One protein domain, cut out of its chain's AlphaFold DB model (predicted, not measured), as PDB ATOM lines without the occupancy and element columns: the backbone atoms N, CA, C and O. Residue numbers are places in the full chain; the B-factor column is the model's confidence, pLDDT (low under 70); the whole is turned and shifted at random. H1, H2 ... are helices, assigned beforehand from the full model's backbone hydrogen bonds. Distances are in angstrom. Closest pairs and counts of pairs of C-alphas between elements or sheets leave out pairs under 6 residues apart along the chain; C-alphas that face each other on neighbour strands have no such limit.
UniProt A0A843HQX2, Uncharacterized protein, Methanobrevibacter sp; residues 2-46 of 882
ATOM      1  N   LYS A   2       8.025  -9.481  -0.592       62.12
ATOM      2  CA  LYS A   2       8.142  -9.228  -2.053       62.12
ATOM      3  C   LYS A   2       8.466  -7.766  -2.395       62.12
ATOM      4  O   LYS A   2       9.398  -7.530  -3.152       62.12
ATOM      5  N   THR A   3       7.770  -6.813  -1.778       67.25
ATOM      6  CA  THR A   3       8.002  -5.368  -1.957       67.25
ATOM      7  C   THR A   3       9.398  -4.942  -1.492       67.25
ATOM      8  O   THR A   3      10.083  -4.208  -2.196       67.25
ATOM      9  N   TRP A   4       9.860  -5.481  -0.356       73.50
ATOM     10  CA  TRP A   4      11.209  -5.250   0.174       73.50
ATOM     11  C   TRP A   4      12.300  -5.732  -0.788       73.50
ATOM     12  O   TRP A   4      13.242  -5.003  -1.069       73.50
ATOM     13  N   ASN A   5      12.140  -6.922  -1.376       77.00
ATOM     14  CA  ASN A   5      13.114  -7.459  -2.328       77.00
ATOM     15  C   ASN A   5      13.206  -6.613  -3.608       77.00
ATOM     16  O   ASN A   5      14.297  -6.441  -4.143       77.00
ATOM     17  N   THR A   6      12.085  -6.052  -4.070       75.81
ATOM     18  CA  THR A   6      12.064  -5.138  -5.220       75.81
ATOM     19  C   THR A   6      12.746  -3.804  -4.903       75.81
ATOM     20  O   THR A   6      13.540  -3.331  -5.713       75.81
ATOM     21  N   TYR A   7      12.510  -3.230  -3.719       72.06
ATOM     22  CA  TYR A   7      13.191  -2.005  -3.272       72.06
ATOM     23  C   TYR A   7      14.693  -2.220  -3.058       72.06
ATOM     24  O   TYR A   7      15.509  -1.416  -3.508       72.06
ATOM     25  N   LYS A   8      15.077  -3.352  -2.460       80.12
ATOM     26  CA  LYS A   8      16.474  -3.751  -2.261       80.12
ATOM     27  C   LYS A   8      17.247  -3.781  -3.580       80.12
ATOM     28  O   LYS A   8      18.345  -3.243  -3.657       80.12
ATOM     29  N   GLU A   9      16.662  -4.368  -4.625       78.50
ATOM     30  CA  GLU A   9      17.282  -4.473  -5.953       78.50
ATOM     31  C   GLU A   9      17.464  -3.122  -6.661       78.50
ATOM     32  O   GLU A   9      18.308  -2.997  -7.554       78.50
ATOM     33  N   GLN A  10      16.650  -2.127  -6.302       79.31
ATOM     34  CA  GLN A  10      16.717  -0.772  -6.846       79.31
ATOM     35  C   GLN A  10      17.739   0.084  -6.084       79.31
ATOM     36  O   GLN A  10      18.536   0.790  -6.705       79.31
ATOM     37  N   ILE A  11      17.774  -0.042  -4.757       75.75
ATOM     38  CA  ILE A  11      18.664   0.714  -3.867       75.75
ATOM     39  C   ILE A  11      20.111   0.190  -3.937       75.75
ATOM     40  O   ILE A  11      21.055   0.973  -4.017       75.75
ATOM     41  N   SER A  12      20.321  -1.130  -4.024       72.06
ATOM     42  CA  SER A  12      21.673  -1.718  -4.066       72.06
ATOM     43  C   SER A  12      22.473  -1.358  -5.325       72.06
ATOM     44  O   SER A  12      23.685  -1.571  -5.376       72.06
ATOM     45  N   LYS A  13      21.796  -0.860  -6.370       80.25
ATOM     46  CA  LYS A  13      22.398  -0.445  -7.647       80.25
ATOM     47  C   LYS A  13      22.871   1.008  -7.651       80.25
ATOM     48  O   LYS A  13      23.592   1.379  -8.572       80.25
ATOM     49  N   THR A  14      22.446   1.820  -6.684       74.81
ATOM     50  CA  THR A  14      22.586   3.280  -6.745       74.81
ATOM     51  C   THR A  14      23.529   3.858  -5.693       74.81
ATOM     52  O   THR A  14      24.169   4.860  -5.996       74.81
ATOM     53  N   ASP A  15      23.716   3.216  -4.531       80.88
ATOM     54  CA  ASP A  15      24.587   3.760  -3.477       80.88
ATOM     55  C   ASP A  15      25.279   2.669  -2.616       80.88
ATOM     56  O   ASP A  15      24.603   1.828  -2.014       80.88
ATOM     57  N   PRO A  16      26.627   2.658  -2.516       77.44
ATOM     58  CA  PRO A  16      27.368   1.777  -1.611       77.44
ATOM     59  C   PRO A  16      27.005   1.929  -0.124       77.44
ATOM     60  O   PRO A  16      27.064   0.939   0.601       77.44
ATOM     61  N   ILE A  17      26.620   3.125   0.333       76.38
ATOM     62  CA  ILE A  17      26.209   3.393   1.722       76.38
ATOM     63  C   ILE A  17      24.863   2.725   2.005       76.38
ATOM     64  O   ILE A  17      24.678   2.098   3.051       76.38
ATOM     65  N   ALA A  18      23.957   2.739   1.029       74.94
ATOM     66  CA  ALA A  18      22.663   2.091   1.162       74.94
ATOM     67  C   ALA A  18      22.771   0.560   1.298       74.94
ATOM     68  O   ALA A  18      21.904  -0.067   1.903       74.94
ATOM     69  N   ASN A  19      23.868  -0.057   0.837       77.69
ATOM     70  CA  ASN A  19      24.122  -1.484   1.070       77.69
ATOM     71  C   ASN A  19      24.427  -1.815   2.542       77.69
ATOM     72  O   ASN A  19      24.111  -2.925   2.976       77.69
ATOM     73  N   ASN A  20      24.994  -0.884   3.319       76.44
ATOM     74  CA  ASN A  20      25.171  -1.081   4.762       76.44
ATOM     75  C   ASN A  20      23.829  -1.016   5.496       76.44
ATOM     76  O   ASN A  20      23.536  -1.918   6.277       76.44
ATOM     77  N   ILE A  21      22.986  -0.039   5.156       71.00
ATOM     78  CA  ILE A  21      21.633   0.103   5.720       71.00
ATOM     79  C   ILE A  21      20.781  -1.124   5.375       71.00
ATOM     80  O   ILE A  21      20.151  -1.718   6.244       71.00
ATOM     81  N   ILE A  22      20.826  -1.589   4.121       82.75
ATOM     82  CA  ILE A  22      20.158  -2.833   3.707       82.75
ATOM     83  C   ILE A  22      20.630  -4.017   4.560       82.75
ATOM     84  O   ILE A  22      19.812  -4.834   4.970       82.75
ATOM     85  N   ARG A  23      21.933  -4.126   4.844       80.56
ATOM     86  CA  ARG A  23      22.490  -5.225   5.644       80.56
ATOM     87  C   ARG A  23      22.031  -5.171   7.104       80.56
ATOM     88  O   ARG A  23      21.796  -6.226   7.696       80.56
ATOM     89  N   GLU A  24      21.900  -3.979   7.676       78.31
ATOM     90  CA  GLU A  24      21.374  -3.774   9.030       78.31
ATOM     91  C   GLU A  24      19.888  -4.127   9.102       78.31
ATOM     92  O   GLU A  24      19.501  -4.941   9.940       78.31
ATOM     93  N   VAL A  25      19.083  -3.672   8.138       73.00
ATOM     94  CA  VAL A  25      17.665  -4.056   8.048       73.00
ATOM     95  C   VAL A  25      17.507  -5.567   7.835       73.00
ATOM     96  O   VAL A  25      16.656  -6.198   8.452       73.00
ATOM     97  N   GLU A  26      18.361  -6.207   7.032       84.06
ATOM     98  CA  GLU A  26      18.351  -7.670   6.866       84.06
ATOM     99  C   GLU A  26      18.797  -8.450   8.106       84.06
ATOM    100  O   GLU A  26      18.523  -9.651   8.205       84.06
ATOM    101  N   THR A  27      19.524  -7.799   9.010       85.69
ATOM    102  CA  THR A  27      19.900  -8.366  10.304       85.69
ATOM    103  C   THR A  27      18.728  -8.234  11.269       85.69
ATOM    104  O   THR A  27      18.298  -9.249  11.810       85.69
ATOM    105  N   ALA A  28      18.115  -7.050  11.360       70.75
ATOM    106  CA  ALA A  28      16.914  -6.807  12.160       70.75
ATOM    107  C   ALA A  28      15.748  -7.728  11.757       70.75
ATOM    108  O   ALA A  28      15.185  -8.417  12.601       70.75
ATOM    109  N   VAL A  29      15.456  -7.860  10.457       77.94
ATOM    110  CA  VAL A  29      14.413  -8.775   9.952       77.94
ATOM    111  C   VAL A  29      14.733 -10.239  10.280       77.94
ATOM    112  O   VAL A  29      13.825 -11.035  10.511       77.94
ATOM    113  N   ARG A  30      16.011 -10.638  10.311       82.50
ATOM    114  CA  ARG A  30      16.399 -12.000  10.718       82.50
ATOM    115  C   ARG A  30      16.179 -12.241  12.206       82.50
ATOM    116  O   ARG A  30      15.724 -13.326  12.549       82.50
ATOM    117  N   GLU A  31      16.486 -11.266  13.055       82.06
ATOM    118  CA  GLU A  31      16.225 -11.366  14.493       82.06
ATOM    119  C   GLU A  31      14.719 -11.352  14.787       82.06
ATOM    120  O   GLU A  31      14.246 -12.217  15.517       82.06
ATOM    121  N   MET A  32      13.933 -10.507  14.109       68.44
ATOM    122  CA  MET A  32      12.466 -10.524  14.214       68.44
ATOM    123  C   MET A  32      11.867 -11.882  13.824       68.44
ATOM    124  O   MET A  32      11.031 -12.407  14.550       68.44
ATOM    125  N   ASN A  33      12.333 -12.504  12.733       77.88
ATOM    126  CA  ASN A  33      11.856 -13.838  12.343       77.88
ATOM    127  C   ASN A  33      12.262 -14.930  13.351       77.88
ATOM    128  O   ASN A  33      11.536 -15.907  13.508       77.88
ATOM    129  N   LYS A  34      13.410 -14.800  14.035       81.56
ATOM    130  CA  LYS A  34      13.790 -15.727  15.117       81.56
ATOM    131  C   LYS A  34      12.889 -15.556  16.335       81.56
ATOM    132  O   LYS A  34      12.514 -16.562  16.927       81.56
ATOM    133  N   ILE A  35      12.549 -14.315  16.687       72.50
ATOM    134  CA  ILE A  35      11.601 -14.000  17.761       72.50
ATOM    135  C   ILE A  35      10.230 -14.581  17.409       72.50
ATOM    136  O   ILE A  35       9.669 -15.321  18.206       72.50
ATOM    137  N   GLU A  36       9.736 -14.366  16.190       69.56
ATOM    138  CA  GLU A  36       8.478 -14.949  15.705       69.56
ATOM    139  C   GLU A  36       8.506 -16.491  15.724       69.56
ATOM    140  O   GLU A  36       7.546 -17.132  16.142       69.56
ATOM    141  N   GLU A  37       9.617 -17.125  15.333       76.94
ATOM    142  CA  GLU A  37       9.773 -18.585  15.410       76.94
ATOM    143  C   GLU A  37       9.821 -19.095  16.862       76.94
ATOM    144  O   GLU A  37       9.342 -20.194  17.145       76.94
ATOM    145  N   GLN A  38      10.393 -18.323  17.790       71.25
ATOM    146  CA  GLN A  38      10.388 -18.641  19.218       71.25
ATOM    147  C   GLN A  38       8.998 -18.455  19.834       71.25
ATOM    148  O   GLN A  38       8.546 -19.348  20.546       71.25
ATOM    149  N   LEU A  39       8.284 -17.384  19.486       55.44
ATOM    150  CA  LEU A  39       6.905 -17.135  19.906       55.44
ATOM    151  C   LEU A  39       5.963 -18.237  19.402       55.44
ATOM    152  O   LEU A  39       5.221 -18.815  20.187       55.44
ATOM    153  N   ASN A  40       6.085 -18.643  18.136       62.56
ATOM    154  CA  ASN A  40       5.302 -19.749  17.575       62.56
ATOM    155  C   ASN A  40       5.629 -21.121  18.203       62.56
ATOM    156  O   ASN A  40       4.826 -22.048  18.121       62.56
ATOM    157  N   LYS A  41       6.811 -21.286  18.814       66.06
ATOM    158  CA  LYS A  41       7.159 -22.494  19.591       66.06
ATOM    159  C   LYS A  41       6.578 -22.459  21.004       66.06
ATOM    160  O   LYS A  41       6.307 -23.527  21.548       66.06
ATOM    161  N   ILE A  42       6.393 -21.269  21.570       56.03
ATOM    162  CA  ILE A  42       5.749 -21.050  22.870       56.03
ATOM    163  C   ILE A  42       4.227 -21.258  22.745       56.03
ATOM    164  O   ILE A  42       3.635 -21.929  23.581       56.03
ATOM    165  N   ASP A  43       3.627 -20.834  21.629       45.97
ATOM    166  CA  ASP A  43       2.179 -20.919  21.354       45.97
ATOM    167  C   ASP A  43       1.637 -22.361  21.178       45.97
ATOM    168  O   ASP A  43       0.434 -22.607  21.171       45.97
ATOM    169  N   LEU A  44       2.514 -23.367  21.061       45.69
ATOM    170  CA  LEU A  44       2.114 -24.780  20.942       45.69
ATOM    171  C   LEU A  44       2.027 -25.517  22.289       45.69
ATOM    172  O   LEU A  44       1.516 -26.640  22.337       45.69
ATOM    173  N   HIS A  45       2.500 -24.907  23.378       43.88
ATOM    174  CA  HIS A  45       2.494 -25.488  24.720       43.88
ATOM    175  C   HIS A  45       2.296 -24.396  25.783       43.88
ATOM    176  O   HIS A  45       3.276 -23.995  26.401       43.88
ATOM    177  N   ASN A  46       1.055 -23.924  25.986       39.47
ATOM    178  CA  ASN A  46       0.421 -23.639  27.294       39.47
ATOM    179  C   ASN A  46      -0.736 -22.624  27.187       39.47
ATOM    180  O   ASN A  46      -0.657 -21.644  26.455       39.47
TER     181      ASN A  46
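This is residues 2 to 46 of the 882 residues of an uncharacterized protein of Methanobrevibacter sp (UniProt A0A843HQX2). A long helix, H2, makes the length of a lopsided helical hairpin; the short helix H1 folds back beside one end of it, and residues 23 to 46 stick out free. The printed part has 45 residues with two named helices, H1 then H2, and no named strand; its class is all helix. It is extended, with a radius of gyration of the C-alphas of 14.8 A, a rod spanning 49 by 19 by 6 A.

H2, residues 16 to 42, and H1, residues 2 to 11, form a helical hairpin across a tight link of 4 residues. They only just touch, with 3 pairs of C-alphas within 8 A; H2 touches H1 with residues 18 to 22 alone. The closest C-alphas, those of Ile 11 and Ala 18, are 6.6 A apart. The helices run opposite ways at a shallow tilt of 20 degrees. In H1 every O i to N i+4 pair is within hydrogen-bond range; in H2, 22 of 23 are.

H2 measures 39.8 A from C-alpha 16 at (27.368, 1.777, -1.611) to C-alpha 42 at (5.749, -21.050, 22.870). H1 measures 14.6 A and begins with C-alpha 2 at (8.142, -9.228, -2.053).

The C-alphas farthest apart, those of Thr 14 and Asn 46, are 48.7 A apart. The printed part has no cut. Its mean pLDDT is 71.9; residues 2 to 3, 32, 36 and 39 to 46 are under 70.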